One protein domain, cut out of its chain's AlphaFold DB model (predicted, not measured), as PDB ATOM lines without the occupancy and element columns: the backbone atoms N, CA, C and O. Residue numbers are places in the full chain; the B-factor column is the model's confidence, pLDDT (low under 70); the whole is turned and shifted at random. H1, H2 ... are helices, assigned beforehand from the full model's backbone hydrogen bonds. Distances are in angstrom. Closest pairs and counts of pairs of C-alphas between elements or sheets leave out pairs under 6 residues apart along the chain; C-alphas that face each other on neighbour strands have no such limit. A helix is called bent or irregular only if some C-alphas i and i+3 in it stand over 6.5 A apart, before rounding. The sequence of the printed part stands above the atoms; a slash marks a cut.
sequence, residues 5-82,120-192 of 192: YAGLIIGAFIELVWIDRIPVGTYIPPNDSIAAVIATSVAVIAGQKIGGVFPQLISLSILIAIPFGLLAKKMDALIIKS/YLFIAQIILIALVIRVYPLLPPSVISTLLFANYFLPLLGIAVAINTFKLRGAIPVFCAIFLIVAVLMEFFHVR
ATOM      1  N   TYR A   5      21.201 320.804  43.939       91.50
ATOM      2  CA  TYR A   5      21.339 320.258  45.285       91.50
ATOM      3  C   TYR A   5      21.537 321.349  46.344       91.50
ATOM      4  O   TYR A   5      20.853 321.345  47.365       91.50
ATOM      5  N   ALA A   6      22.404 322.333  46.077       92.75
ATOM      6  CA  ALA A   6      22.606 323.461  46.982       92.75
ATOM      7  C   ALA A   6      21.323 324.280  47.182       92.75
ATOM      8  O   ALA A   6      21.007 324.634  48.312       92.75
ATOM      9  N   GLY A   7      20.565 324.542  46.111       94.38
ATOM     10  CA  GLY A   7      19.283 325.250  46.209       94.38
ATOM     11  C   GLY A   7      18.249 324.492  47.046       94.38
ATOM     12  O   GLY A   7      17.608 325.092  47.903       94.38
ATOM     13  N   LEU A   8      18.137 323.172  46.854       94.69
ATOM     14  CA  LEU A   8      17.223 322.325  47.629       94.69
ATOM     15  C   LEU A   8      17.580 322.299  49.121       94.69
ATOM     16  O   LEU A   8      16.697 322.453  49.958       94.69
ATOM     17  N   ILE A   9      18.866 322.157  49.462       94.56
ATOM     18  CA  ILE A   9      19.314 322.195  50.863       94.56
ATOM     19  C   ILE A   9      19.037 323.554  51.498       94.56
ATOM     20  O   ILE A   9      18.529 323.615  52.615       94.56
ATOM     21  N   ILE A  10      19.373 324.641  50.799       96.38
ATOM     22  CA  ILE A  10      19.164 325.999  51.305       96.38
ATOM     23  C   ILE A  10      17.676 326.250  51.562       96.38
ATOM     24  O   ILE A  10      17.332 326.754  52.630       96.38
ATOM     25  N   GLY A  11      16.813 325.865  50.617       94.88
ATOM     26  CA  GLY A  11      15.361 325.954  50.769       94.88
ATOM     27  C   GLY A  11      14.875 325.178  51.988       94.88
ATOM     28  O   GLY A  11      14.251 325.765  52.866       94.88
ATOM     29  N   ALA A  12      15.265 323.905  52.110       93.94
ATOM     30  CA  ALA A  12      14.889 323.066  53.247       93.94
ATOM     31  C   ALA A  12      15.338 323.659  54.595       93.94
ATOM     32  O   ALA A  12      14.580 323.647  55.562       93.94
ATOM     33  N   PHE A  13      16.556 324.206  54.678       94.75
ATOM     34  CA  PHE A  13      17.049 324.829  55.910       94.75
ATOM     35  C   PHE A  13      16.265 326.093  56.265       94.75
ATOM     36  O   PHE A  13      15.934 326.295  57.431       94.75
ATOM     37  N   ILE A  14      15.960 326.937  55.280       94.88
ATOM     38  CA  ILE A  14      15.222 328.184  55.506       94.88
ATOM     39  C   ILE A  14      13.767 327.907  55.891       94.88
ATOM     40  O   ILE A  14      13.287 328.494  56.860       94.88
ATOM     41  N   GLU A  15      13.099 326.979  55.203       92.44
ATOM     42  CA  GLU A  15      11.739 326.550  55.549       92.44
ATOM     43  C   GLU A  15      11.680 325.986  56.970       92.44
ATOM     44  O   GLU A  15      10.816 326.377  57.753       92.44
ATOM     45  N   LEU A  16      12.632 325.128  57.352       90.50
ATOM     46  CA  LEU A  16      12.680 324.568  58.704       90.50
ATOM     47  C   LEU A  16      12.882 325.640  59.784       90.50
ATOM     48  O   LEU A  16      12.285 325.545  60.855       90.50
ATOM     49  N   VAL A  17      13.703 326.662  59.530       89.25
ATOM     50  CA  VAL A  17      13.959 327.744  60.500       89.25
ATOM     51  C   VAL A  17      12.725 328.626  60.725       89.25
ATOM     52  O   VAL A  17      12.551 329.141  61.830       89.25
ATOM     53  N   TRP A  18      11.861 328.794  59.720       90.06
ATOM     54  CA  TRP A  18      10.656 329.633  59.811       90.06
ATOM     55  C   TRP A  18       9.331 328.873  59.774       90.06
ATOM     56  O   TRP A  18       8.273 329.492  59.669       90.06
ATOM     57  N   ILE A  19       9.358 327.557  59.975       89.62
ATOM     58  CA  ILE A  19       8.162 326.706  59.978       89.62
ATOM     59  C   ILE A  19       7.104 327.136  61.016       89.62
ATOM     60  O   ILE A  19       5.920 326.855  60.852       89.62
ATOM     61  N   ASP A  20       7.506 327.841  62.082       86.88
ATOM     62  CA  ASP A  20       6.617 328.358  63.131       86.88
ATOM     63  C   ASP A  20       6.019 329.748  62.825       86.88
ATOM     64  O   ASP A  20       5.232 330.277  63.616       86.88
ATOM     65  N   ARG A  21       6.377 330.372  61.690       86.06
ATOM     66  CA  ARG A  21       6.013 331.758  61.336       86.06
ATOM     67  C   ARG A  21       4.936 331.835  60.263       86.06
ATOM     68  O   ARG A  21       5.126 332.429  59.210       86.06
ATOM     69  N   ILE A  22       3.762 331.303  60.575       84.69
ATOM     70  CA  ILE A  22       2.591 331.389  59.696       84.69
ATOM     71  C   ILE A  22       1.921 332.771  59.859       84.69
ATOM     72  O   ILE A  22       1.790 333.247  60.993       84.69
ATOM     73  N   PRO A  23       1.489 333.440  58.772       86.25
ATOM     74  CA  PRO A  23       0.716 334.674  58.881       86.25
ATOM     75  C   PRO A  23      -0.644 334.393  59.537       86.25
ATOM     76  O   PRO A  23      -1.434 333.595  59.037       86.25
ATOM     77  N   VAL A  24      -0.928 335.054  60.664       87.31
ATOM     78  CA  VAL A  24      -2.204 334.941  61.391       87.31
ATOM     79  C   VAL A  24      -2.714 336.336  61.736       87.31
ATOM     80  O   VAL A  24      -2.040 337.110  62.419       87.31
ATOM     81  N   GLY A  25      -3.921 336.664  61.270       89.69
ATOM     82  CA  GLY A  25      -4.496 337.998  61.437       89.69
ATOM     83  C   GLY A  25      -3.626 339.069  60.775       89.69
ATOM     84  O   GLY A  25      -3.337 338.987  59.586       89.69
ATOM     85  N   THR A  26      -3.193 340.064  61.550       88.38
ATOM     86  CA  THR A  26      -2.325 341.161  61.086       88.38
ATOM     87  C   THR A  26      -0.829 340.873  61.255       88.38
ATOM     88  O   THR A  26       0.007 341.724  60.946       88.38
ATOM     89  N   TYR A  27      -0.461 339.689  61.760       92.00
ATOM     90  CA  TYR A  27       0.940 339.312  61.901       92.00
ATOM     91  C   TYR A  27       1.568 339.010  60.539       92.00
ATOM     92  O   TYR A  27       1.191 338.055  59.864       92.00
ATOM     93  N   ILE A  28       2.585 339.796  60.186       93.31
ATOM     94  CA  ILE A  28       3.415 339.580  58.998       93.31
ATOM     95  C   ILE A  28       4.686 338.838  59.440       93.31
ATOM     96  O   ILE A  28       5.450 339.386  60.251       93.31
ATOM     97  N   PRO A  29       4.933 337.599  58.984       93.75
ATOM     98  CA  PRO A  29       6.137 336.847  59.323       93.75
ATOM     99  C   PRO A  29       7.375 337.364  58.570       93.75
ATOM    100  O   PRO A  29       7.256 338.213  57.687       93.75
ATOM    101  N   PRO A  30       8.591 336.927  58.948       94.81
ATOM    102  CA  PRO A  30       9.782 337.081  58.109       94.81
ATOM    103  C   PRO A  30       9.538 336.549  56.689       94.81
ATOM    104  O   PRO A  30       8.856 335.542  56.535       94.81
ATOM    105  N   ASN A  31      10.095 337.205  55.666       95.69
ATOM    106  CA  ASN A  31       9.929 336.764  54.280       95.69
ATOM    107  C   ASN A  31      10.972 335.682  53.946       95.69
ATOM    108  O   ASN A  31      12.125 335.979  53.609       95.69
ATOM    109  N   ASP A  32      10.558 334.428  54.099       94.88
ATOM    110  CA  ASP A  32      11.357 333.224  53.872       94.88
ATOM    111  C   ASP A  32      11.752 333.046  52.401       94.88
ATOM    112  O   ASP A  32      12.896 332.712  52.100       94.88
ATOM    113  N   SER A  33      10.851 333.381  51.482       94.69
ATOM    114  CA  SER A  33      11.058 333.302  50.039       94.69
ATOM    115  C   SER A  33      12.191 334.225  49.585       94.69
ATOM    116  O   SER A  33      13.102 333.801  48.872       94.69
ATOM    117  N   ILE A  34      12.195 335.480  50.045       96.69
ATOM    118  CA  ILE A  34      13.272 336.433  49.753       96.69
ATOM    119  C   ILE A  34      14.601 335.947  50.335       96.69
ATOM    120  O   ILE A  34      15.623 335.995  49.647       96.69
ATOM    121  N   ALA A  35      14.603 335.448  51.571       97.38
ATOM    122  CA  ALA A  35      15.812 334.900  52.173       97.38
ATOM    123  C   ALA A  35      16.333 333.675  51.399       97.38
ATOM    124  O   ALA A  35      17.532 333.587  51.148       97.38
ATOM    125  N   ALA A  36      15.454 332.769  50.960       97.06
ATOM    126  CA  ALA A  36      15.816 331.587  50.180       97.06
ATOM    127  C   ALA A  36      16.414 331.954  48.822       97.06
ATOM    128  O   ALA A  36      17.455 331.412  48.433       97.06
ATOM    129  N   VAL A  37      15.816 332.926  48.130       97.06
ATOM    130  CA  VAL A  37      16.336 333.447  46.862       97.06
ATOM    131  C   VAL A  37      17.701 334.111  47.063       97.06
ATOM    132  O   VAL A  37      18.634 333.841  46.301       97.06
ATOM    133  N   ILE A  38      17.864 334.939  48.098       98.00
ATOM    134  CA  ILE A  38      19.147 335.581  48.416       98.00
ATOM    135  C   ILE A  38      20.205 334.529  48.760       98.00
ATOM    136  O   ILE A  38      21.241 334.492  48.104       98.00
ATOM    137  N   ALA A  39      19.947 333.638  49.716       97.75
ATOM    138  CA  ALA A  39      20.903 332.616  50.135       97.75
ATOM    139  C   ALA A  39      21.331 331.719  48.965       97.75
ATOM    140  O   ALA A  39      22.522 331.482  48.765       97.75
ATOM    141  N   THR A  40      20.375 331.272  48.147       97.31
ATOM    142  CA  THR A  40      20.656 330.412  46.990       97.31
ATOM    143  C   THR A  40      21.474 331.150  45.936       97.31
ATOM    144  O   THR A  40      22.481 330.628  45.456       97.31
ATOM    145  N   SER A  41      21.074 332.374  45.581       96.25
ATOM    146  CA  SER A  41      21.799 333.175  44.589       96.25
ATOM    147  C   SER A  41      23.221 333.502  45.047       96.25
ATOM    148  O   SER A  41      24.158 333.320  44.270       96.25
ATOM    149  N   VAL A  42      23.410 333.883  46.314       97.44
ATOM    150  CA  VAL A  42      24.726 334.141  46.908       97.44
ATOM    151  C   VAL A  42      25.585 332.881  46.880       97.44
ATOM    152  O   VAL A  42      26.671 332.917  46.306       97.44
ATOM    153  N   ALA A  43      25.093 331.752  47.399       97.19
ATOM    154  CA  ALA A  43      25.859 330.509  47.451       97.19
ATOM    155  C   ALA A  43      26.269 330.021  46.054       97.19
ATOM    156  O   ALA A  43      27.425 329.662  45.828       97.19
ATOM    157  N   VAL A  44      25.336 330.026  45.096       96.31
ATOM    158  CA  VAL A  44      25.569 329.485  43.752       96.31
ATOM    159  C   VAL A  44      26.421 330.427  42.906       96.31
ATOM    160  O   VAL A  44      27.370 329.970  42.271       96.31
ATOM    161  N   ILE A  45      26.116 331.728  42.875       96.12
ATOM    162  CA  ILE A  45      26.819 332.683  42.004       96.12
ATOM    163  C   ILE A  45      28.202 333.012  42.573       96.12
ATOM    164  O   ILE A  45      29.180 333.006  41.823       96.12
ATOM    165  N   ALA A  46      28.324 333.236  43.887       96.00
ATOM    166  CA  ALA A  46      29.638 333.435  44.496       96.00
ATOM    167  C   ALA A  46      30.472 332.148  44.433       96.00
ATOM    168  O   ALA A  46      31.649 332.203  44.082       96.00
ATOM    169  N   GLY A  47      29.859 330.982  44.665       95.12
ATOM    170  CA  GLY A  47      30.545 329.691  44.585       95.12
ATOM    171  C   GLY A  47      31.149 329.416  43.208       95.12
ATOM    172  O   GLY A  47      32.287 328.963  43.115       95.12
ATOM    173  N   GLN A  48      30.457 329.790  42.127       93.75
ATOM    174  CA  GLN A  48      31.003 329.709  40.764       93.75
ATOM    175  C   GLN A  48      32.286 330.531  40.567       93.75
ATOM    176  O   GLN A  48      33.116 330.167  39.737       93.75
ATOM    177  N   LYS A  49      32.458 331.635  41.303       93.69
ATOM    178  CA  LYS A  49      33.648 332.497  41.226       93.69
ATOM    179  C   LYS A  49      34.761 332.072  42.181       93.69
ATOM    180  O   LYS A  49      35.924 332.283  41.867       93.69
ATOM    181  N   ILE A  50      34.405 331.485  43.321       92.25
ATOM    182  CA  ILE A  50      35.339 331.084  44.385       92.25
ATOM    183  C   ILE A  50      35.894 329.661  44.155       92.25
ATOM    184  O   ILE A  50      36.895 329.287  44.758       92.25
ATOM    185  N   GLY A  51      35.291 328.877  43.254       91.31
ATOM    186  CA  GLY A  51      35.786 327.552  42.854       91.31
ATOM    187  C   GLY A  51      34.923 326.373  43.314       91.31
ATOM    188  O   GLY A  51      35.317 325.225  43.138       91.31
ATOM    189  N   GLY A  52      33.742 326.628  43.880       92.56
ATOM    190  CA  GLY A  52      32.791 325.592  44.277       92.56
ATOM    191  C   GLY A  52      31.728 326.086  45.255       92.56
ATOM    192  O   GLY A  52      31.845 327.159  45.846       92.56
ATOM    193  N   VAL A  53      30.674 325.286  45.428       94.75
ATOM    194  CA  VAL A  53      29.666 325.501  46.475       94.75
ATOM    195  C   VAL A  53      29.948 324.516  47.601       94.75
ATOM    196  O   VAL A  53      29.729 323.317  47.446       94.75
ATOM    197  N   PHE A  54      30.452 325.032  48.718       94.38
ATOM    198  CA  PHE A  54      30.855 324.239  49.882       94.38
ATOM    199  C   PHE A  54      29.868 324.427  51.048       94.38
ATOM    200  O   PHE A  54      29.215 325.472  51.114       94.38
ATOM    201  N   PRO A  55      29.785 323.490  52.011       95.75
ATOM    202  CA  PRO A  55      28.908 323.617  53.184       95.75
ATOM    203  C   PRO A  55      29.093 324.924  53.979       95.75
ATOM    204  O   PRO A  55      28.135 325.515  54.476       95.75
ATOM    205  N   GLN A  56      30.326 325.429  54.064       96.44
ATOM    206  CA  GLN A  56      30.652 326.689  54.742       96.44
ATOM    207  C   GLN A  56      30.098 327.905  53.992       96.44
ATOM    208  O   GLN A  56      29.659 328.875  54.602       96.44
ATOM    209  N   LEU A  57      30.097 327.852  52.657       96.94
ATOM    210  CA  LEU A  57      29.524 328.905  51.826       96.94
ATOM    211  C   LEU A  57      27.992 328.873  51.877       96.94
ATOM    212  O   LEU A  57      27.363 329.930  51.905       96.94
ATOM    213  N   ILE A  58      27.394 327.678  51.925       96.94
ATOM    214  CA  ILE A  58      25.946 327.491  52.090       96.94
ATOM    215  C   ILE A  58      25.485 328.108  53.413       96.94
ATOM    216  O   ILE A  58      24.621 328.984  53.414       96.94
ATOM    217  N   SER A  59      26.100 327.708  54.527       97.00
ATOM    218  CA  SER A  59      25.768 328.242  55.852       97.00
ATOM    219  C   SER A  59      25.991 329.752  55.941       97.00
ATOM    220  O   SER A  59      25.108 330.457  56.422       97.00
ATOM    221  N   LEU A  60      27.102 330.276  55.410       97.56
ATOM    222  CA  LEU A  60      27.336 331.721  55.342       97.56
ATOM    223  C   LEU A  60      26.222 332.440  54.572       97.56
ATOM    224  O   LEU A  60      25.715 333.460  55.032       97.56
ATOM    225  N   SER A  61      25.831 331.903  53.417       97.56
ATOM    226  CA  SER A  61      24.795 332.504  52.574       97.56
ATOM    227  C   SER A  61      23.437 332.524  53.272       97.56
ATOM    228  O   SER A  61      22.741 333.534  53.208       97.56
ATOM    229  N   ILE A  62      23.084 331.452  53.990       97.31
ATOM    230  CA  ILE A  62      21.864 331.392  54.808       97.31
ATOM    231  C   ILE A  62      21.930 332.427  55.935       97.31
ATOM    232  O   ILE A  62      21.010 333.228  56.081       97.31
ATOM    233  N   LEU A  63      23.028 332.463  56.695       96.19
ATOM    234  CA  LEU A  63      23.199 333.388  57.820       96.19
ATOM    235  C   LEU A  63      23.116 334.856  57.380       96.19
ATOM    236  O   LEU A  63      22.471 335.660  58.051       96.19
ATOM    237  N   ILE A  64      23.720 335.199  56.238       96.88
ATOM    238  CA  ILE A  64      23.634 336.544  55.658       96.88
ATOM    239  C   ILE A  64      22.217 336.842  55.155       96.88
ATOM    240  O   ILE A  64      21.787 337.985  55.251       96.88
ATOM    241  N   ALA A  65      21.468 335.860  54.649       97.25
ATOM    242  CA  ALA A  65      20.126 336.083  54.113       97.25
ATOM    243  C   ALA A  65      19.052 336.321  55.188       97.25
ATOM    244  O   ALA A  65      18.101 337.064  54.937       97.25
ATOM    245  N   ILE A  66      19.202 335.749  56.389       95.31
ATOM    246  CA  ILE A  66      18.250 335.906  57.507       95.31
ATOM    247  C   ILE A  66      17.882 337.379  57.781       95.31
ATOM    248  O   ILE A  66      16.688 337.702  57.759       95.31
ATOM    249  N   PRO A  67      18.836 338.310  58.005       96.25
ATOM    250  CA  PRO A  67      18.493 339.710  58.244       96.25
ATOM    251  C   PRO A  67      17.778 340.362  57.054       96.25
ATOM    252  O   PRO A  67      16.925 341.224  57.264       96.25
ATOM    253  N   PHE A  68      18.040 339.931  55.819       97.19
ATOM    254  CA  PHE A  68      17.342 340.445  54.639       97.19
ATOM    255  C   PHE A  68      15.903 339.925  54.537       97.19
ATOM    256  O   PHE A  68      15.037 340.676  54.093       97.19
ATOM    257  N   GLY A  69      15.605 338.710  55.007       96.50
ATOM    258  CA  GLY A  69      14.220 338.244  55.173       96.50
ATOM    259  C   GLY A  69      13.449 339.054  56.227       96.50
ATOM    260  O   GLY A  69      12.271 339.373  56.053       96.50
ATOM    261  N   LEU A  70      14.128 339.475  57.303       96.50
ATOM    262  CA  LEU A  70      13.549 340.346  58.337       96.50
ATOM    263  C   LEU A  70      13.333 341.790  57.855       96.50
ATOM    264  O   LEU A  70      12.347 342.425  58.232       96.50
ATOM    265  N   LEU A  71      14.240 342.324  57.035       97.69
ATOM    266  CA  LEU A  71      14.070 343.630  56.395       97.69
ATOM    267  C   LEU A  71      12.936 343.600  55.368       97.69
ATOM    268  O   LEU A  71      12.110 344.513  55.352       97.69
ATOM    269  N   ALA A  72      12.839 342.528  54.584       97.12
ATOM    270  CA  ALA A  72      11.742 342.321  53.649       97.12
ATOM    271  C   ALA A  72      10.377 342.288  54.347       97.12
ATOM    272  O   ALA A  72       9.462 342.963  53.896       97.12
ATOM    273  N   LYS A  73      10.259 341.657  55.522       96.50
ATOM    274  CA  LYS A  73       9.041 341.752  56.348       96.50
ATOM    275  C   LYS A  73       8.611 343.199  56.622       96.50
ATOM    276  O   LYS A  73       7.421 343.507  56.623       96.50
ATOM    277  N   LYS A  74       9.560 344.102  56.901       96.94
ATOM    278  CA  LYS A  74       9.239 345.524  57.131       96.94
ATOM    279  C   LYS A  74       8.751 346.188  55.847       96.94
ATOM    280  O   LYS A  74       7.804 346.965  55.898       96.94
ATOM    281  N   MET A  75       9.380 345.875  54.716       97.06
ATOM    282  CA  MET A  75       8.934 346.328  53.399       97.06
ATOM    283  C   MET A  75       7.511 345.834  53.101       97.06
ATOM    284  O   MET A  75       6.663 346.648  52.746       97.06
ATOM    285  N   ASP A  76       7.221 344.553  53.333       95.94
ATOM    286  CA  ASP A  76       5.892 343.965  53.136       95.94
ATOM    287  C   ASP A  76       4.838 344.673  53.996       95.94
ATOM    288  O   ASP A  76       3.777 345.045  53.497       95.94
ATOM    289  N   ALA A  77       5.158 344.971  55.259       96.00
ATOM    290  CA  ALA A  77       4.279 345.741  56.138       96.00
ATOM    291  C   ALA A  77       3.978 347.149  55.606       96.00
ATOM    292  O   ALA A  77       2.839 347.609  55.686       96.00
ATOM    293  N   LEU A  78       4.972 347.833  55.034       96.06
ATOM    294  CA  LEU A  78       4.772 349.147  54.416       96.06
ATOM    295  C   LEU A  78       3.926 349.057  53.142       96.06
ATOM    296  O   LEU A  78       3.060 349.906  52.927       96.06
ATOM    297  N   ILE A  79       4.137 348.028  52.317       95.62
ATOM    298  CA  ILE A  79       3.346 347.801  51.103       95.62
ATOM    299  C   ILE A  79       1.887 347.529  51.472       95.62
ATOM    300  O   ILE A  79       1.003 348.191  50.923       95.62
ATOM    301  N   ILE A  80       1.644 346.631  52.432       94.06
ATOM    302  CA  ILE A  80       0.306 346.304  52.944       94.06
ATOM    303  C   ILE A  80      -0.378 347.563  53.475       94.06
ATOM    304  O   ILE A  80      -1.477 347.881  53.028       94.06
ATOM    305  N   LYS A  81       0.304 348.345  54.319       94.94
ATOM    306  CA  LYS A  81      -0.233 349.613  54.826       94.94
ATOM    307  C   LYS A  81      -0.565 350.593  53.697       94.94
ATOM    308  O   LYS A  81      -1.621 351.209  53.688       94.94
ATOM    309  N   SER A  82       0.298 350.714  52.689       94.31
ATOM    310  CA  SER A  82       0.028 351.586  51.535       94.31
ATOM    311  C   SER A  82      -1.155 351.119  50.671       94.31
ATOM    312  O   SER A  82      -1.670 351.894  49.863       94.31
ATOM    313  N   TYR A 120      14.051 345.121  45.444       97.81
ATOM    314  CA  TYR A 120      14.712 344.703  46.675       97.81
ATOM    315  C   TYR A 120      15.690 343.550  46.436       97.81
ATOM    316  O   TYR A 120      16.858 343.646  46.815       97.81
ATOM    317  N   LEU A 121      15.237 342.484  45.767       97.81
ATOM    318  CA  LEU A 121      16.074 341.331  45.443       97.81
ATOM    319  C   LEU A 121      17.257 341.723  44.562       97.81
ATOM    320  O   LEU A 121      18.380 341.319  44.850       97.81
ATOM    321  N   PHE A 122      17.030 342.538  43.533       97.38
ATOM    322  CA  PHE A 122      18.081 342.978  42.621       97.38
ATOM    323  C   PHE A 122      19.183 343.754  43.354       97.38
ATOM    324  O   PHE A 122      20.366 343.434  43.221       97.38
ATOM    325  N   ILE A 123      18.801 344.728  44.188       97.94
ATOM    326  CA  ILE A 123      19.748 345.521  44.982       97.94
ATOM    327  C   ILE A 123      20.491 344.630  45.985       97.94
ATOM    328  O   ILE A 123      21.722 344.665  46.045       97.94
ATOM    329  N   ALA A 124      19.764 343.809  46.750       97.25
ATOM    330  CA  ALA A 124      20.357 342.940  47.762       97.25
ATOM    331  C   ALA A 124      21.348 341.943  47.144       97.25
ATOM    332  O   ALA A 124      22.454 341.781  47.654       97.25
ATOM    333  N   GLN A 125      20.995 341.316  46.021       96.56
ATOM    334  CA  GLN A 125      21.852 340.341  45.349       96.56
ATOM    335  C   GLN A 125      23.138 340.964  44.812       96.56
ATOM    336  O   GLN A 125      24.208 340.408  45.053       96.56
ATOM    337  N   ILE A 126      23.067 342.119  44.137       96.81
ATOM    338  CA  ILE A 126      24.267 342.798  43.616       96.81
ATOM    339  C   ILE A 126      25.259 343.069  44.747       96.81
ATOM    340  O   ILE A 126      26.450 342.781  44.612       96.81
ATOM    341  N   ILE A 127      24.764 343.581  45.874       97.75
ATOM    342  CA  ILE A 127      25.598 343.926  47.025       97.75
ATOM    343  C   ILE A 127      26.168 342.660  47.673       97.75
ATOM    344  O   ILE A 127      27.379 342.557  47.868       97.75
ATOM    345  N   LEU A 128      25.315 341.687  48.001       97.94
ATOM    346  CA  LEU A 128      25.715 340.515  48.780       97.94
ATOM    347  C   LEU A 128      26.612 339.563  47.992       97.94
ATOM    348  O   LEU A 128      27.592 339.067  48.542       97.94
ATOM    349  N   ILE A 129      26.326 339.330  46.710       97.81
ATOM    350  CA  ILE A 129      27.164 338.472  45.864       97.81
ATOM    351  C   ILE A 129      28.560 339.087  45.730       97.81
ATOM    352  O   ILE A 129      29.554 338.395  45.946       97.81
ATOM    353  N   ALA A 130      28.648 340.388  45.433       97.69
ATOM    354  CA  ALA A 130      29.932 341.081  45.325       97.69
ATOM    355  C   ALA A 130      30.707 341.062  46.654       97.69
ATOM    356  O   ALA A 130      31.915 340.811  46.664       97.69
ATOM    357  N   LEU A 131      30.008 341.275  47.774       97.56
ATOM    358  CA  LEU A 131      30.588 341.210  49.111       97.56
ATOM    359  C   LEU A 131      31.158 339.819  49.404       97.56
ATOM    360  O   LEU A 131      32.316 339.711  49.799       97.56
ATOM    361  N   VAL A 132      30.385 338.754  49.176       97.75
ATOM    362  CA  VAL A 132      30.811 337.379  49.474       97.75
ATOM    363  C   VAL A 132      31.974 336.951  48.585       97.75
ATOM    364  O   VAL A 132      32.935 336.395  49.107       97.75
ATOM    365  N   ILE A 133      31.962 337.276  47.287       97.56
ATOM    366  CA  ILE A 133      33.092 336.989  46.381       97.56
ATOM    367  C   ILE A 133      34.392 337.615  46.898       97.56
ATOM    368  O   ILE A 133      35.447 336.986  46.824       97.56
ATOM    369  N   ARG A 134      34.328 338.842  47.426       97.06
ATOM    370  CA  ARG A 134      35.513 339.569  47.893       97.06
ATOM    371  C   ARG A 134      35.962 339.151  49.292       97.06
ATOM    372  O   ARG A 134      37.160 339.089  49.543       97.06
ATOM    373  N   VAL A 135      35.020 338.915  50.202       96.81
ATOM    374  CA  VAL A 135      35.302 338.698  51.627       96.81
ATOM    375  C   VAL A 135      35.548 337.229  51.947       96.81
ATOM    376  O   VAL A 135      36.429 336.941  52.748       96.81
ATOM    377  N   TYR A 136      34.826 336.294  51.321       96.56
ATOM    378  CA  TYR A 136      34.930 334.868  51.651       96.56
ATOM    379  C   TYR A 136      36.363 334.312  51.555       96.56
ATOM    380  O   TYR A 136      36.786 333.653  52.504       96.56
ATOM    381  N   PRO A 137      37.159 334.607  50.502       95.19
ATOM    382  CA  PRO A 137      38.538 334.117  50.407       95.19
ATOM    383  C   PRO A 137      39.485 334.702  51.465       95.19
ATOM    384  O   PRO A 137      40.569 334.170  51.676       95.19
ATOM    385  N   LEU A 138      39.093 335.807  52.107       96.44
ATOM    386  CA  LEU A 138      39.873 336.498  53.137       96.44
ATOM    387  C   LEU A 138      39.525 336.019  54.555       96.44
ATOM    388  O   LEU A 138      40.138 336.474  55.521       96.44
ATOM    389  N   LEU A 139      38.526 335.142  54.707       96.31
ATOM    390  CA  LEU A 139      38.106 334.662  56.018       96.31
ATOM    391  C   LEU A 139      39.181 333.758  56.640       96.31
ATOM    392  O   LEU A 139      39.711 332.870  55.968       96.31
ATOM    393  N   PRO A 140      39.484 333.925  57.941       97.06
ATOM    394  CA  PRO A 140      40.461 333.084  58.612       97.06
ATOM    395  C   PRO A 140      39.945 331.638  58.754       97.06
ATOM    396  O   PRO A 140      38.731 331.419  58.851       97.06
ATOM    397  N   PRO A 141      40.844 330.640  58.861       96.06
ATOM    398  CA  PRO A 141      40.465 329.226  58.957       96.06
ATOM    399  C   PRO A 141      39.512 328.901  60.116       96.06
ATOM    400  O   PRO A 141      38.671 328.007  60.004       96.06
ATOM    401  N   SER A 142      39.607 329.648  61.221       96.69
ATOM    402  CA  SER A 142      38.703 329.526  62.367       96.69
ATOM    403  C   SER A 142      37.253 329.836  61.992       96.69
ATOM    404  O   SER A 142      36.358 329.068  62.331       96.69
ATOM    405  N   VAL A 143      37.012 330.907  61.230       97.06
ATOM    406  CA  VAL A 143      35.666 331.288  60.777       97.06
ATOM    407  C   VAL A 143      35.121 330.274  59.778       97.06
ATOM    408  O   VAL A 143      33.966 329.873  59.892       97.06
ATOM    409  N   ILE A 144      35.952 329.802  58.843       96.94
ATOM    410  CA  ILE A 144      35.560 328.745  57.899       96.94
ATOM    411  C   ILE A 144      35.163 327.464  58.648       96.94
ATOM    412  O   ILE A 144      34.141 326.858  58.333       96.94
ATOM    413  N   SER A 145      35.913 327.085  59.684       96.81
ATOM    414  CA  SER A 145      35.584 325.925  60.524       96.81
ATOM    415  C   SER A 145      34.262 326.122  61.273       96.81
ATOM    416  O   SER A 145      33.418 325.230  61.280       96.81
ATOM    417  N   THR A 146      34.019 327.310  61.833       96.12
ATOM    418  CA  THR A 146      32.739 327.641  62.479       96.12
ATOM    419  C   THR A 146      31.566 327.575  61.503       96.12
ATOM    420  O   THR A 146      30.519 327.036  61.849       96.12
ATOM    421  N   LEU A 147      31.731 328.069  60.274       96.81
ATOM    422  CA  LEU A 147      30.713 327.962  59.225       96.81
ATOM    423  C   LEU A 147      30.448 326.498  58.842       96.81
ATOM    424  O   LEU A 147      29.301 326.110  58.625       96.81
ATOM    425  N   LEU A 148      31.481 325.649  58.826       96.56
ATOM    426  CA  LEU A 148      31.297 324.212  58.617       96.56
ATOM    427  C   LEU A 148      30.419 323.602  59.711       96.56
ATOM    428  O   LEU A 148      29.453 322.912  59.396       96.56
ATOM    429  N   PHE A 149      30.704 323.899  60.982       95.88
ATOM    430  CA  PHE A 149      29.859 323.454  62.090       95.88
ATOM    431  C   PHE A 149      28.438 324.009  61.976       95.88
ATOM    432  O   PHE A 149      27.477 323.257  62.128       95.88
ATOM    433  N   ALA A 150      28.285 325.293  61.641       94.62
ATOM    434  CA  ALA A 150      26.981 325.923  61.459       94.62
ATOM    435  C   ALA A 150      26.118 325.176  60.432       94.62
ATOM    436  O   ALA A 150      24.921 325.015  60.656       94.62
ATOM    437  N   ASN A 151      26.709 324.642  59.359       93.31
ATOM    438  CA  ASN A 151      25.977 323.838  58.379       93.31
ATOM    439  C   ASN A 151      25.326 322.576  58.983       93.31
ATOM    440  O   ASN A 151      24.265 322.170  58.522       93.31
ATOM    441  N   TYR A 152      25.923 321.975  60.017       91.75
ATOM    442  CA  TYR A 152      25.331 320.848  60.750       91.75
ATOM    443  C   TYR A 152      24.339 321.297  61.831       91.75
ATOM    444  O   TYR A 152      23.363 320.601  62.098       91.75
ATOM    445  N   PHE A 153      24.549 322.467  62.439       92.44
ATOM    446  CA  PHE A 153      23.654 322.999  63.472       92.44
ATOM    447  C   PHE A 153      22.365 323.616  62.919       92.44
ATOM    448  O   PHE A 153      21.334 323.537  63.581       92.44
ATOM    449  N   LEU A 154      22.386 324.204  61.719       93.12
ATOM    450  CA  LEU A 154      21.201 324.786  61.077       93.12
ATOM    451  C   LEU A 154      20.018 323.802  60.950       93.12
ATOM    452  O   LEU A 154      18.923 324.165  61.383       93.12
ATOM    453  N   PRO A 155      20.184 322.563  60.440       90.44
ATOM    454  CA  PRO A 155      19.078 321.609  60.397       90.44
ATOM    455  C   PRO A 155      18.613 321.187  61.796       90.44
ATOM    456  O   PRO A 155      17.414 321.041  62.010       90.44
ATOM    457  N   LEU A 156      19.524 321.049  62.769       91.25
ATOM    458  CA  LEU A 156      19.158 320.738  64.158       91.25
ATOM    459  C   LEU A 156      18.310 321.849  64.784       91.25
ATOM    460  O   LEU A 156      17.309 321.567  65.441       91.25
ATOM    461  N   LEU A 157      18.681 323.110  64.545       91.25
ATOM    462  CA  LEU A 157      17.898 324.272  64.956       91.25
ATOM    463  C   LEU A 157      16.503 324.232  64.326       91.25
ATOM    464  O   LEU A 157      15.513 324.390  65.032       91.25
ATOM    465  N   GLY A 158      16.421 323.974  63.021       89.38
ATOM    466  CA  GLY A 158      15.156 323.854  62.302       89.38
ATOM    467  C   GLY A 158      14.251 322.740  62.843       89.38
ATOM    468  O   GLY A 158      13.066 322.960  63.079       89.38
ATOM    469  N   ILE A 159      14.816 321.566  63.139       88.00
ATOM    470  CA  ILE A 159      14.093 320.458  63.786       88.00
ATOM    471  C   ILE A 159      13.585 320.880  65.171       88.00
ATOM    472  O   ILE A 159      12.433 320.615  65.512       88.00
ATOM    473  N   ALA A 160      14.408 321.573  65.963       88.50
ATOM    474  CA  ALA A 160      13.999 322.067  67.274       88.50
ATOM    475  C   ALA A 160      12.847 323.085  67.180       88.50
ATOM    476  O   ALA A 160      11.917 323.030  67.988       88.50
ATOM    477  N   VAL A 161      12.869 323.983  66.188       88.94
ATOM    478  CA  VAL A 161      11.754 324.905  65.911       88.94
ATOM    479  C   VAL A 161      10.502 324.116  65.526       88.94
ATOM    480  O   VAL A 161       9.456 324.329  66.135       88.94
ATOM    481  N   ALA A 162      10.609 323.150  64.611       86.75
ATOM    482  CA  ALA A 162       9.483 322.322  64.181       86.75
ATOM    483  C   ALA A 162       8.814 321.579  65.351       86.75
ATOM    484  O   ALA A 162       7.594 321.630  65.493       86.75
ATOM    485  N   ILE A 163       9.597 320.940  66.228       85.50
ATOM    486  CA  ILE A 163       9.073 320.252  67.422       85.50
ATOM    487  C   ILE A 163       8.344 321.239  68.342       85.50
ATOM    488  O   ILE A 163       7.265 320.923  68.841       85.50
ATOM    489  N   ASN A 164       8.898 322.440  68.539       84.25
ATOM    490  CA  ASN A 164       8.277 323.477  69.366       84.25
ATOM    491  C   ASN A 164       6.967 324.023  68.771       84.25
ATOM    492  O   ASN A 164       6.092 324.455  69.527       84.25
ATOM    493  N   THR A 165       6.797 323.985  67.447       82.75
ATOM    494  CA  THR A 165       5.543 324.368  66.779       82.75
ATOM    495  C   THR A 165       4.402 323.412  67.131       82.75
ATOM    496  O   THR A 165       3.268 323.847  67.353       82.75
ATOM    497  N   PHE A 166       4.679 322.109  67.237       77.88
ATOM    498  CA  PHE A 166       3.669 321.103  67.564       77.88
ATOM    499  C   PHE A 166       3.379 321.070  69.069       77.88
ATOM    500  O   PHE A 166       3.946 320.286  69.827       77.88
ATOM    501  N   LYS A 167       2.410 321.878  69.514       69.38
ATOM    502  CA  LYS A 167       1.906 321.894  70.903       69.38
ATOM    503  C   LYS A 167       1.018 320.686  71.250       69.38
ATOM    504  O   LYS A 167      -0.026 320.827  71.883       69.38
ATOM    505  N   LEU A 168       1.413 319.487  70.830       74.88
ATOM    506  CA  LEU A 168       0.752 318.237  71.196       74.88
ATOM    507  C   LEU A 168       1.342 317.727  72.515       74.88
ATOM    508  O   LEU A 168       2.557 317.571  72.665       74.88
ATOM    509  N   ARG A 169       0.480 317.453  73.498       72.31
ATOM    510  CA  ARG A 169       0.905 316.879  74.782       72.31
ATOM    511  C   ARG A 169       1.535 315.506  74.521       72.31
ATOM    512  O   ARG A 169       0.868 314.618  74.008       72.31
ATOM    513  N   GLY A 170       2.815 315.347  74.859       77.19
ATOM    514  CA  GLY A 170       3.565 314.111  74.600       77.19
ATOM    515  C   GLY A 170       4.276 314.038  73.239       77.19
ATOM    516  O   GLY A 170       4.862 313.000  72.943       77.19
ATOM    517  N   ALA A 171       4.301 315.114  72.440       79.25
ATOM    518  CA  ALA A 171       5.017 315.142  71.158       79.25
ATOM    519  C   ALA A 171       6.516 314.839  71.291       79.25
ATOM    520  O   ALA A 171       7.066 314.100  70.482       79.25
ATOM    521  N   ILE A 172       7.163 315.373  72.332       81.12
ATOM    522  CA  ILE A 172       8.602 315.190  72.565       81.12
ATOM    523  C   ILE A 172       8.941 313.702  72.795       81.12
ATOM    524  O   ILE A 172       9.762 313.180  72.044       81.12
ATOM    525  N   PRO A 173       8.293 312.974  73.735       84.25
ATOM    526  CA  PRO A 173       8.490 311.530  73.874       84.25
ATOM    527  C   PRO A 173       8.265 310.733  72.584       84.25
ATOM    528  O   PRO A 173       9.060 309.851  72.274       84.25
ATOM    529  N   VAL A 174       7.209 311.047  71.821       85.69
ATOM    530  CA  VAL A 174       6.900 310.354  70.557       85.69
ATOM    531  C   VAL A 174       7.986 310.612  69.513       85.69
ATOM    532  O   VAL A 174       8.459 309.668  68.883       85.69
ATOM    533  N   PHE A 175       8.432 311.861  69.369       84.75
ATOM    534  CA  PHE A 175       9.539 312.219  68.487       84.75
ATOM    535  C   PHE A 175      10.819 311.471  68.871       84.75
ATOM    536  O   PHE A 175      11.439 310.856  68.009       84.75
ATOM    537  N   CYS A 176      11.187 311.456  70.157       85.75
ATOM    538  CA  CYS A 176      12.362 310.729  70.639       85.75
ATOM    539  C   CYS A 176      12.258 309.220  70.383       85.75
ATOM    540  O   CYS A 176      13.242 308.611  69.974       85.75
ATOM    541  N   ALA A 177      11.082 308.617  70.585       89.75
ATOM    542  CA  ALA A 177      10.862 307.197  70.323       89.75
ATOM    543  C   ALA A 177      11.018 306.864  68.832       89.75
ATOM    544  O   ALA A 177      11.752 305.941  68.486       89.75
ATOM    545  N   ILE A 178      10.388 307.642  67.945       89.31
ATOM    546  CA  ILE A 178      10.524 307.474  66.492       89.31
ATOM    547  C   ILE A 178      11.979 307.691  66.066       89.31
ATOM    548  O   ILE A 178      12.515 306.890  65.306       89.31
ATOM    549  N   PHE A 179      12.636 308.731  66.582       87.31
ATOM    550  CA  PHE A 179      14.038 309.018  66.290       87.31
ATOM    551  C   PHE A 179      14.954 307.862  66.706       87.31
ATOM    552  O   PHE A 179      15.790 307.447  65.910       87.31
ATOM    553  N   LEU A 180      14.769 307.301  67.906       90.25
ATOM    554  CA  LEU A 180      15.526 306.135  68.372       90.25
ATOM    555  C   LEU A 180      15.285 304.912  67.486       90.25
ATOM    556  O   LEU A 180      16.247 304.252  67.105       90.25
ATOM    557  N   ILE A 181      14.033 304.630  67.115       92.56
ATOM    558  CA  ILE A 181      13.706 303.522  66.206       92.56
ATOM    559  C   ILE A 181      14.420 303.708  64.863       92.56
ATOM    560  O   ILE A 181      15.062 302.781  64.376       92.56
ATOM    561  N   VAL A 182      14.352 304.905  64.277       90.69
ATOM    562  CA  VAL A 182      15.014 305.214  63.003       90.69
ATOM    563  C   VAL A 182      16.536 305.133  63.128       90.69
ATOM    564  O   VAL A 182      17.178 304.586  62.236       90.69
ATOM    565  N   ALA A 183      17.119 305.630  64.221       88.38
ATOM    566  CA  ALA A 183      18.558 305.568  64.467       88.38
ATOM    567  C   ALA A 183      19.050 304.118  64.566       88.38
ATOM    568  O   ALA A 183      20.007 303.752  63.888       88.38
ATOM    569  N   VAL A 184      18.339 303.281  65.329       91.81
ATOM    570  CA  VAL A 184      18.631 301.848  65.455       91.81
ATOM    571  C   VAL A 184      18.502 301.153  64.100       91.81
ATOM    572  O   VAL A 184      19.404 300.426  63.698       91.81
ATOM    573  N   LEU A 185      17.422 301.404  63.350       92.38
ATOM    574  CA  LEU A 185      17.263 300.840  62.007       92.38
ATOM    575  C   LEU A 185      18.409 301.265  61.081       92.38
ATOM    576  O   LEU A 185      18.975 300.418  60.396       92.38
ATOM    577  N   MET A 186      18.788 302.546  61.077       88.00
ATOM    578  CA  MET A 186      19.907 303.022  60.263       88.00
ATOM    579  C   MET A 186      21.228 302.352  60.640       88.00
ATOM    580  O   MET A 186      21.971 302.000  59.730       88.00
ATOM    581  N   GLU A 187      21.499 302.129  61.925       85.50
ATOM    582  CA  GLU A 187      22.684 301.395  62.385       85.50
ATOM    583  C   GLU A 187      22.667 299.938  61.897       85.50
ATOM    584  O   GLU A 187      23.642 299.473  61.310       85.50
ATOM    585  N   PHE A 188      21.533 299.240  62.013       85.12
ATOM    586  CA  PHE A 188      21.394 297.868  61.511       85.12
ATOM    587  C   PHE A 188      21.564 297.747  59.988       85.12
ATOM    588  O   PHE A 188      22.079 296.731  59.516       85.12
ATOM    589  N   PHE A 189      21.144 298.753  59.212       80.00
ATOM    590  CA  PHE A 189      21.283 298.752  57.752       80.00
ATOM    591  C   PHE A 189      22.625 299.312  57.250       80.00
ATOM    592  O   PHE A 189      23.044 298.916  56.167       80.00
ATOM    593  N   HIS A 190      23.311 300.185  58.001       65.31
ATOM    594  CA  HIS A 190      24.660 300.673  57.656       65.31
ATOM    595  C   HIS A 190      25.778 299.675  57.989       65.31
ATOM    596  O   HIS A 190      26.876 299.805  57.459       65.31
ATOM    597  N   VAL A 191      25.530 298.683  58.853       53.75
ATOM    598  CA  VAL A 191      26.501 297.626  59.211       53.75
ATOM    599  C   VAL A 191      26.454 296.440  58.215       53.75
ATOM    600  O   VAL A 191      26.827 295.314  58.539       53.75
ATOM    601  N   ARG A 192      26.026 296.674  56.967       42.97
ATOM    602  CA  ARG A 192      26.183 295.737  55.840       42.97
ATOM    603  C   ARG A 192      26.907 296.382  54.672       42.97
ATOM    604  O   ARG A 192      26.539 297.521  54.316       42.97
TER     605      ARG A 192
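Overview. This is residues 5 to 82 and 120 to 192 of the 192 residues of the protein "PTS system sorbose-specific iic component" of Deltaproteobacteria bacterium ADurb.BinA014 (UniProt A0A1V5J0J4). H1, H2 and H3a make a small up-and-down bundle, each running against the one before; H4 packs on H2, and H5 crosses H1 and H3a. H3b runs on past the bundle, and residues 176 to 192, mostly of H6, stick out. The printed part has 151 residues with six named helices, H1 to H6, and no named strand: all helix. It is only just loose, close to compact, with a radius of gyration of the C-alphas of 18.1 A, and only just flat, spanning 48 by 45 by 25 A.

Along the chain. H1, residues 5 to 18, begins at C-alpha (21.339, 320.258, 45.285). H2 is residues 32 to 50, 25.9 A. H3, residues 55 to 82, is one helix by its hydrogen bonds but bent, with C-alphas 64 and 67 6.6 A apart: H3a is residues 55 to 64, H3b 67 to 82. H4 is residues 120 to 138, 27.2 A; H5, residues 141 to 165, 36.1 A, has a kink of 36 degrees near residue 152. H6, residues 171 to 190, 27.9 A, ends at C-alpha (24.660, 300.673, 57.656).

Arrangement. H1 and H2, a hairpin, touch at Gly 7 and Thr 40, their closest C-alphas, 5.4 A apart. H2 and H3a, also a hairpin, touch at C-alphas 39 and 61, 4.6 A. H4 touches H2 at C-alphas 129 and 42, 5.1 A. H5 touches H3a at C-alphas 148 and 56, 4.6 A, and H1 at C-alphas 158 and 16, 4.4 A. H5 and H6 are close but not clearly touching. Every O i to N i+4 pair is within hydrogen-bond range in H1, H3a and H6, but 14 of 15 in H2, 11 of 12 in H3b, 13 of 15 in H4 and 18 of 21 in H5.

Size, cuts and confidence. Residues 83 to 119 are not printed; C-alphas 82 and 120 are 16.9 A apart. The link H1 to H2 is long. Residues 167 and 190 to 192 have pLDDT under 70.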